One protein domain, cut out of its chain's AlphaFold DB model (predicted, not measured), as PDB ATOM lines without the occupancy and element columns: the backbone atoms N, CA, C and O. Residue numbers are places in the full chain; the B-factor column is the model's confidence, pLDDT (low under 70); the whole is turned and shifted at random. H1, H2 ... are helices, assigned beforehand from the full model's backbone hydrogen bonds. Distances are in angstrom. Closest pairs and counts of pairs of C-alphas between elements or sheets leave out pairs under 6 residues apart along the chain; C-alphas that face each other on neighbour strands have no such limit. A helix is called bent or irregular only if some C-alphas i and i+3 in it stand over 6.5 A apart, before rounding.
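This is residues 4 to 69 of the 69 residues of an uncharacterized protein of Petrotoga sp. 9PW.55.5.1 (UniProt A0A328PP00). H1 and H2 make a V with its corner at a tight link, and H3 lies over one side of the V, slanting away from it toward residue 69. Residues 36 to 55, with no named element, loop across the V's wide end. The 66 printed residues hold three named helices, H1, H2, H3, all helix in class; the whole is compact, radius of gyration of the C-alphas 12.1 A, spans 30 by 29 by 17 A.

Find C-alpha 4 at (54.367, -5.513, 159.493); from there H1, residues 4 to 22, runs 27.3 A. H2, residues 24 to 35, runs 17.4 A; it is irregular, but only just: C-alphas 25 and 28 are 7.0 A apart. H3, residues 56 to 68, runs 18.7 A to C-alpha 68 at (76.168, -4.717, 179.469).

Look at Phe 20 and Lys 27, closest C-alphas 5.6 A apart: H1, with residues 20 to 21 alone, and H2, with 26 to 30 alone, touch only at the corner, at a steep tilt of 51 degrees, opposite ways. H1, with 12 to 16 alone, touches H3, with 58 to 62 alone, closest at C-alphas 13 and 58, 6.3 A. H2 and H3 are close but not clearly touching, closest at C-alphas 30 and 61, 7.5 A. Every O i to N i+4 pair is within hydrogen-bond range in H1 and H3; in H2, 6 of 8.

The C-alphas farthest apart are those of His 4 and Glu 25, 32.6 A. The printed part has no cut; the H2 to H3 link is long, 20 residues. Look for pLDDT under 70 at residues 47 to 48 and 68 to 69.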
ATOM      1  N   HIS A   4      53.627  -4.532 158.708       70.69
ATOM      2  CA  HIS A   4      54.367  -5.513 159.493       70.69
ATOM      3  C   HIS A   4      55.746  -5.007 159.959       70.69
ATOM      4  O   HIS A   4      56.121  -5.233 161.107       70.69
ATOM      5  N   SER A   5      56.487  -4.288 159.104       72.12
ATOM      6  CA  SER A   5      57.783  -3.703 159.483       72.12
ATOM      7  C   SER A   5      57.654  -2.613 160.552       72.12
ATOM      8  O   SER A   5      58.494  -2.532 161.443       72.12
ATOM      9  N   GLU A   6      56.577  -1.828 160.513       78.12
ATOM     10  CA  GLU A   6      56.300  -0.796 161.517       78.12
ATOM     11  C   GLU A   6      55.893  -1.411 162.862       78.12
ATOM     12  O   GLU A   6      56.415  -1.012 163.901       78.12
ATOM     13  N   SER A   7      55.050  -2.448 162.858       82.12
ATOM     14  CA  SER A   7      54.679  -3.167 164.084       82.12
ATOM     15  C   SER A   7      55.880  -3.825 164.771       82.12
ATOM     16  O   SER A   7      55.999  -3.758 165.994       82.12
ATOM     17  N   ASN A   8      56.794  -4.427 164.002       82.75
ATOM     18  CA  ASN A   8      58.008  -5.040 164.553       82.75
ATOM     19  C   ASN A   8      58.932  -3.989 165.183       82.75
ATOM     20  O   ASN A   8      59.470  -4.208 166.267       82.75
ATOM     21  N   GLN A   9      59.075  -2.833 164.532       83.88
ATOM     22  CA  GLN A   9      59.838  -1.701 165.045       83.88
ATOM     23  C   GLN A   9      59.262  -1.174 166.369       83.88
ATOM     24  O   GLN A   9      60.005  -1.019 167.338       83.88
ATOM     25  N   LEU A  10      57.944  -0.960 166.438       84.44
ATOM     26  CA  LEU A  10      57.263  -0.495 167.652       84.44
ATOM     27  C   LEU A  10      57.415  -1.484 168.812       84.44
ATOM     28  O   LEU A  10      57.712  -1.081 169.938       84.44
ATOM     29  N   TYR A  11      57.245  -2.781 168.540       84.94
ATOM     30  CA  TYR A  11      57.432  -3.822 169.548       84.94
ATOM     31  C   TYR A  11      58.865  -3.831 170.089       84.94
ATOM     32  O   TYR A  11      59.081  -3.890 171.300       84.94
ATOM     33  N   PHE A  12      59.851  -3.723 169.198       84.69
ATOM     34  CA  PHE A  12      61.256  -3.677 169.573       84.69
ATOM     35  C   PHE A  12      61.565  -2.467 170.463       84.69
ATOM     36  O   PHE A  12      62.167  -2.618 171.526       84.69
ATOM     37  N   ASP A  13      61.101  -1.276 170.081       85.06
ATOM     38  CA  ASP A  13      61.297  -0.063 170.879       85.06
ATOM     39  C   ASP A  13      60.648  -0.165 172.264       85.06
ATOM     40  O   ASP A  13      61.247   0.270 173.253       85.06
ATOM     41  N   PHE A  14      59.466  -0.782 172.355       86.06
ATOM     42  CA  PHE A  14      58.780  -1.022 173.622       86.06
ATOM     43  C   PHE A  14      59.593  -1.928 174.555       86.06
ATOM     44  O   PHE A  14      59.859  -1.546 175.696       86.06
ATOM     45  N   VAL A  15      60.043  -3.094 174.071       85.88
ATOM     46  CA  VAL A  15      60.790  -4.079 174.879       85.88
ATOM     47  C   VAL A  15      62.079  -3.483 175.439       85.88
ATOM     48  O   VAL A  15      62.378  -3.646 176.623       85.88
ATOM     49  N   TYR A  16      62.843  -2.770 174.610       81.00
ATOM     50  CA  TYR A  16      64.099  -2.177 175.065       81.00
ATOM     51  C   TYR A  16      63.868  -1.004 176.014       81.00
ATOM     52  O   TYR A  16      64.584  -0.888 177.005       81.00
ATOM     53  N   SER A  17      62.852  -0.171 175.774       79.69
ATOM     54  CA  SER A  17      62.517   0.922 176.696       79.69
ATOM     55  C   SER A  17      62.097   0.393 178.071       79.69
ATOM     56  O   SER A  17      62.564   0.901 179.087       79.69
ATOM     57  N   ASP A  18      61.281  -0.664 178.123       83.81
ATOM     58  CA  ASP A  18      60.915  -1.339 179.375       83.81
ATOM     59  C   ASP A  18      62.142  -1.935 180.087       83.81
ATOM     60  O   ASP A  18      62.303  -1.768 181.297       83.81
ATOM     61  N   TYR A  19      63.067  -2.547 179.337       83.44
ATOM     62  CA  TYR A  19      64.325  -3.050 179.892       83.44
ATOM     63  C   TYR A  19      65.173  -1.933 180.518       83.44
ATOM     64  O   TYR A  19      65.610  -2.075 181.661       83.44
ATOM     65  N   PHE A  20      65.381  -0.813 179.821       77.44
ATOM     66  CA  PHE A  20      66.128   0.331 180.363       77.44
ATOM     67  C   PHE A  20      65.440   0.959 181.581       77.44
ATOM     68  O   PHE A  20      66.114   1.388 182.511       77.44
ATOM     69  N   ASN A  21      64.105   0.982 181.612       79.06
ATOM     70  CA  ASN A  21      63.358   1.500 182.757       79.06
ATOM     71  C   ASN A  21      63.476   0.601 183.995       79.06
ATOM     72  O   ASN A  21      63.543   1.110 185.113       79.06
ATOM     73  N   LYS A  22      63.513  -0.725 183.812       84.06
ATOM     74  CA  LYS A  22      63.684  -1.695 184.907       84.06
ATOM     75  C   LYS A  22      65.115  -1.746 185.439       84.06
ATOM     76  O   LYS A  22      65.310  -1.991 186.624       84.06
ATOM     77  N   ASN A  23      66.101  -1.497 184.581       81.31
ATOM     78  CA  ASN A  23      67.516  -1.481 184.943       81.31
ATOM     79  C   ASN A  23      67.982  -0.027 185.062       81.31
ATOM     80  O   ASN A  23      68.550   0.540 184.128       81.31
ATOM     81  N   SER A  24      67.703   0.586 186.218       70.19
ATOM     82  CA  SER A  24      67.959   2.010 186.491       70.19
ATOM     83  C   SER A  24      69.411   2.432 186.252       70.19
ATOM     84  O   SER A  24      69.664   3.568 185.853       70.19
ATOM     85  N   GLU A  25      70.351   1.502 186.415       76.38
ATOM     86  CA  GLU A  25      71.768   1.654 186.083       76.38
ATOM     87  C   GLU A  25      72.035   1.977 184.606       76.38
ATOM     88  O   GLU A  25      73.064   2.565 184.305       76.38
ATOM     89  N   PHE A  26      71.116   1.683 183.683       76.38
ATOM     90  CA  PHE A  26      71.262   1.992 182.253       76.38
ATOM     91  C   PHE A  26      70.385   3.147 181.789       76.38
ATOM     92  O   PHE A  26      70.475   3.563 180.631       76.38
ATOM     93  N   LYS A  27      69.567   3.708 182.683       80.62
ATOM     94  CA  LYS A  27      68.715   4.851 182.361       80.62
ATOM     95  C   LYS A  27      69.540   6.051 181.893       80.62
ATOM     96  O   LYS A  27      69.187   6.672 180.897       80.62
ATOM     97  N   TYR A  28      70.686   6.304 182.529       82.50
ATOM     98  CA  TYR A  28      71.574   7.400 182.128       82.50
ATOM     99  C   TYR A  28      72.104   7.231 180.693       82.50
ATOM    100  O   TYR A  28      72.231   8.215 179.972       82.50
ATOM    101  N   LEU A  29      72.381   5.996 180.247       80.81
ATOM    102  CA  LEU A  29      72.824   5.726 178.874       80.81
ATOM    103  C   LEU A  29      71.712   6.025 177.872       80.81
ATOM    104  O   LEU A  29      71.967   6.632 176.833       80.81
ATOM    105  N   LEU A  30      70.479   5.623 178.188       81.00
ATOM    106  CA  LEU A  30      69.320   5.934 177.356       81.00
ATOM    107  C   LEU A  30      69.099   7.451 177.258       81.00
ATOM    108  O   LEU A  30      68.880   7.963 176.160       81.00
ATOM    109  N   ASP A  31      69.206   8.161 178.380       85.44
ATOM    110  CA  ASP A  31      69.065   9.616 178.428       85.44
ATOM    111  C   ASP A  31      70.155  10.312 177.597       85.44
ATOM    112  O   ASP A  31      69.845  11.209 176.812       85.44
ATOM    113  N   LEU A  32      71.410   9.849 177.678       86.12
ATOM    114  CA  LEU A  32      72.509  10.353 176.848       86.12
ATOM    115  C   LEU A  32      72.251  10.138 175.352       86.12
ATOM    116  O   LEU A  32      72.429  11.063 174.567       86.12
ATOM    117  N   ILE A  33      71.787   8.953 174.945       84.81
ATOM    118  CA  ILE A  33      71.454   8.662 173.537       84.81
ATOM    119  C   ILE A  33      70.366   9.607 173.019       84.81
ATOM    120  O   ILE A  33      70.433  10.054 171.874       84.81
ATOM    121  N   ASN A  34      69.370   9.911 173.852       84.12
ATOM    122  CA  ASN A  34      68.277  10.810 173.492       84.12
ATOM    123  C   ASN A  34      68.708  12.289 173.447       84.12
ATOM    124  O   ASN A  34      68.052  13.080 172.777       84.12
ATOM    125  N   GLN A  35      69.788  12.662 174.143       89.19
ATOM    126  CA  GLN A  35      70.359  14.017 174.133       89.19
ATOM    127  C   GLN A  35      71.287  14.281 172.938       89.19
ATOM    128  O   GLN A  35      71.559  15.438 172.626       89.19
ATOM    129  N   ILE A  36      71.795  13.235 172.277       88.81
ATOM    130  CA  ILE A  36      72.650  13.393 171.097       88.81
ATOM    131  C   ILE A  36      71.838  14.029 169.964       88.81
ATOM    132  O   ILE A  36      70.772  13.539 169.589       88.81
ATOM    133  N   ASP A  37      72.380  15.096 169.378       88.94
ATOM    134  CA  ASP A  37      71.863  15.641 168.130       88.94
ATOM    135  C   ASP A  37      72.281  14.747 166.955       88.94
ATOM    136  O   ASP A  37      73.391  14.821 166.421       88.94
ATOM    137  N   TRP A  38      71.363  13.876 166.551       87.44
ATOM    138  CA  TRP A  38      71.565  12.942 165.449       87.44
ATOM    139  C   TRP A  38      71.440  13.591 164.068       87.44
ATOM    140  O   TRP A  38      71.703  12.923 163.069       87.44
ATOM    141  N   SER A  39      71.080  14.877 163.979       86.31
ATOM    142  CA  SER A  39      70.967  15.575 162.692       86.31
ATOM    143  C   SER A  39      72.297  15.623 161.934       86.31
ATOM    144  O   SER A  39      72.308  15.538 160.704       86.31
ATOM    145  N   ALA A  40      73.414  15.657 162.668       86.69
ATOM    146  CA  ALA A  40      74.770  15.623 162.132       86.69
ATOM    147  C   ALA A  40      75.193  14.240 161.597       86.69
ATOM    148  O   ALA A  40      76.234  14.130 160.950       86.69
ATOM    149  N   VAL A  41      74.404  13.187 161.849       87.75
ATOM    150  CA  VAL A  41      74.672  11.812 161.407       87.75
ATOM    151  C   VAL A  41      73.505  11.331 160.530       87.75
ATOM    152  O   VAL A  41      72.539  10.749 161.040       87.75
ATOM    153  N   PRO A  42      73.559  11.556 159.200       83.62
ATOM    154  CA  PRO A  42      72.460  11.274 158.267       83.62
ATOM    155  C   PRO A  42      71.918   9.844 158.346       83.62
ATOM    156  O   PRO A  42      70.741   9.583 158.105       83.62
ATOM    157  N   GLU A  43      72.781   8.902 158.705       82.62
ATOM    158  CA  GLU A  43      72.463   7.506 158.941       82.62
ATOM    159  C   GLU A  43      71.425   7.281 160.044       82.62
ATOM    160  O   GLU A  43      70.614   6.359 159.931       82.62
ATOM    161  N   PHE A  44      71.483   8.083 161.108       84.81
ATOM    162  CA  PHE A  44      70.564   8.040 162.244       84.81
ATOM    163  C   PHE A  44      69.347   8.935 162.012       84.81
ATOM    164  O   PHE A  44      68.240   8.554 162.374       84.81
ATOM    165  N   ASN A  45      69.513  10.042 161.285       77.62
ATOM    166  CA  ASN A  45      68.417  10.933 160.898       77.62
ATOM    167  C   ASN A  45      67.543  10.392 159.741       77.62
ATOM    168  O   ASN A  45      66.706  11.101 159.184       77.62
ATOM    169  N   ASN A  46      67.742   9.137 159.326       73.00
ATOM    170  CA  ASN A  46      66.951   8.516 158.274       73.00
ATOM    171  C   ASN A  46      65.797   7.697 158.881       73.00
ATOM    172  O   ASN A  46      66.051   6.654 159.488       73.00
ATOM    173  N   PRO A  47      64.527   8.081 158.655       64.62
ATOM    174  CA  PRO A  47      63.372   7.333 159.153       64.62
ATOM    175  C   PRO A  47      63.187   5.975 158.455       64.62
ATOM    176  O   PRO A  47      62.334   5.180 158.851       64.62
ATOM    177  N   ARG A  48      63.958   5.678 157.399       69.44
ATOM    178  CA  ARG A  48      63.892   4.385 156.718       69.44
ATOM    179  C   ARG A  48      64.458   3.289 157.614       69.44
ATOM    180  O   ARG A  48      65.656   3.235 157.886       69.44
ATOM    181  N   ILE A  49      63.585   2.356 157.975       71.06
ATOM    182  CA  ILE A  49      63.964   1.046 158.493       71.06
ATOM    183  C   ILE A  49      64.940   0.389 157.501       71.06
ATOM    184  O   ILE A  49      64.640   0.241 156.313       71.06
ATOM    185  N   GLY A  50      66.140   0.052 157.984       70.38
ATOM    186  CA  GLY A  50      67.198  -0.534 157.164       70.38
ATOM    187  C   GLY A  50      66.924  -1.995 156.796       70.38
ATOM    188  O   GLY A  50      65.876  -2.559 157.104       70.38
ATOM    189  N   ARG A  51      67.918  -2.658 156.189       72.50
ATOM    190  CA  ARG A  51      67.864  -4.099 155.855       72.50
ATOM    191  C   ARG A  51      67.515  -5.008 157.037       72.50
ATOM    192  O   ARG A  51      67.015  -6.103 156.828       72.50
ATOM    193  N   THR A  52      67.796  -4.564 158.256       75.50
ATOM    194  CA  THR A  52      67.534  -5.298 159.497       75.50
ATOM    195  C   THR A  52      66.070  -5.290 159.918       75.50
ATOM    196  O   THR A  52      65.731  -5.991 160.862       75.50
ATOM    197  N   GLY A  53      65.207  -4.494 159.279       82.75
ATOM    198  CA  GLY A  53      63.834  -4.325 159.752       82.75
ATOM    199  C   GLY A  53      63.709  -3.402 160.969       82.75
ATOM    200  O   GLY A  53      62.595  -3.200 161.436       82.75
ATOM    201  N   TYR A  54      64.814  -2.785 161.416       83.69
ATOM    202  CA  TYR A  54      64.821  -1.844 162.535       83.69
ATOM    203  C   TYR A  54      65.509  -0.513 162.210       83.69
ATOM    204  O   TYR A  54      66.377  -0.437 161.331       83.69
ATOM    205  N   SER A  55      65.138   0.537 162.941       86.00
ATOM    206  CA  SER A  55      65.818   1.833 162.914       86.00
ATOM    207  C   SER A  55      67.228   1.727 163.509       86.00
ATOM    208  O   SER A  55      67.502   0.887 164.374       86.00
ATOM    209  N   ARG A  56      68.141   2.609 163.087       86.88
ATOM    210  CA  ARG A  56      69.504   2.630 163.647       86.88
ATOM    211  C   ARG A  56      69.526   3.012 165.126       86.88
ATOM    212  O   ARG A  56      70.342   2.472 165.866       86.88
ATOM    213  N   HIS A  57      68.600   3.861 165.570       85.50
ATOM    214  CA  HIS A  57      68.439   4.198 166.985       85.50
ATOM    215  C   HIS A  57      68.112   2.965 167.828       85.50
ATOM    216  O   HIS A  57      68.694   2.757 168.891       85.50
ATOM    217  N   SER A  58      67.214   2.119 167.338       84.94
ATOM    218  CA  SER A  58      66.809   0.900 168.036       84.94
ATOM    219  C   SER A  58      67.935  -0.123 168.061       84.94
ATOM    220  O   SER A  58      68.219  -0.705 169.105       84.94
ATOM    221  N   LEU A  59      68.654  -0.285 166.948       87.88
ATOM    222  CA  LEU A  59      69.839  -1.141 166.913       87.88
ATOM    223  C   LEU A  59      70.919  -0.670 167.894       87.88
ATOM    224  O   LEU A  59      71.506  -1.498 168.585       87.88
ATOM    225  N   LEU A  60      71.155   0.641 167.998       86.75
ATOM    226  CA  LEU A  60      72.099   1.201 168.965       86.75
ATOM    227  C   LEU A  60      71.690   0.855 170.403       86.75
ATOM    228  O   LEU A  60      72.505   0.334 171.162       86.75
ATOM    229  N   LYS A  61      70.415   1.063 170.756       83.75
ATOM    230  CA  LYS A  61      69.851   0.673 172.060       83.75
ATOM    231  C   LYS A  61      70.076  -0.814 172.361       83.75
ATOM    232  O   LYS A  61      70.488  -1.163 173.465       83.75
ATOM    233  N   ALA A  62      69.866  -1.685 171.378       85.12
ATOM    234  CA  ALA A  62      70.065  -3.121 171.541       85.12
ATOM    235  C   ALA A  62      71.535  -3.519 171.723       85.12
ATOM    236  O   ALA A  62      71.836  -4.361 172.569       85.12
ATOM    237  N   LEU A  63      72.453  -2.885 170.986       86.44
ATOM    238  CA  LEU A  63      73.892  -3.090 171.164       86.44
ATOM    239  C   LEU A  63      74.345  -2.718 172.578       86.44
ATOM    240  O   LEU A  63      75.147  -3.443 173.162       86.44
ATOM    241  N   PHE A  64      73.805  -1.638 173.149       81.31
ATOM    242  CA  PHE A  64      74.089  -1.274 174.536       81.31
ATOM    243  C   PHE A  64      73.625  -2.355 175.509       81.31
ATOM    244  O   PHE A  64      74.430  -2.831 176.301       81.31
ATOM    245  N   VAL A  65      72.377  -2.817 175.410       78.81
ATOM    246  CA  VAL A  65      71.892  -3.911 176.272       78.81
ATOM    247  C   VAL A  65      72.736  -5.177 176.120       78.81
ATOM    248  O   VAL A  65      73.028  -5.832 177.114       78.81
ATOM    249  N   GLN A  66      73.156  -5.523 174.900       81.56
ATOM    250  CA  GLN A  66      74.012  -6.688 174.672       81.56
ATOM    251  C   GLN A  66      75.397  -6.534 175.306       81.56
ATOM    252  O   GLN A  66      75.956  -7.521 175.760       81.56
ATOM    253  N   LYS A  67      75.976  -5.330 175.296       78.19
ATOM    254  CA  LYS A  67      77.317  -5.083 175.842       78.19
ATOM    255  C   LYS A  67      77.364  -5.040 177.360       78.19
ATOM    256  O   LYS A  67      78.454  -5.181 177.905       78.19
ATOM    257  N   VAL A  68      76.229  -4.790 178.008       68.75
ATOM    258  CA  VAL A  68      76.168  -4.717 179.469       68.75
ATOM    259  C   VAL A  68      75.653  -6.008 180.120       68.75
ATOM    260  O   VAL A  68      75.859  -6.212 181.313       68.75
ATOM    261  N   LYS A  69      75.038  -6.905 179.343       62.56
ATOM    262  CA  LYS A  69      74.828  -8.304 179.743       62.56
ATOM    263  C   LYS A  69      76.110  -9.119 179.612       62.56
ATOM    264  O   LYS A  69      76.281 -10.027 180.452       62.56
TER     265      LYS A  69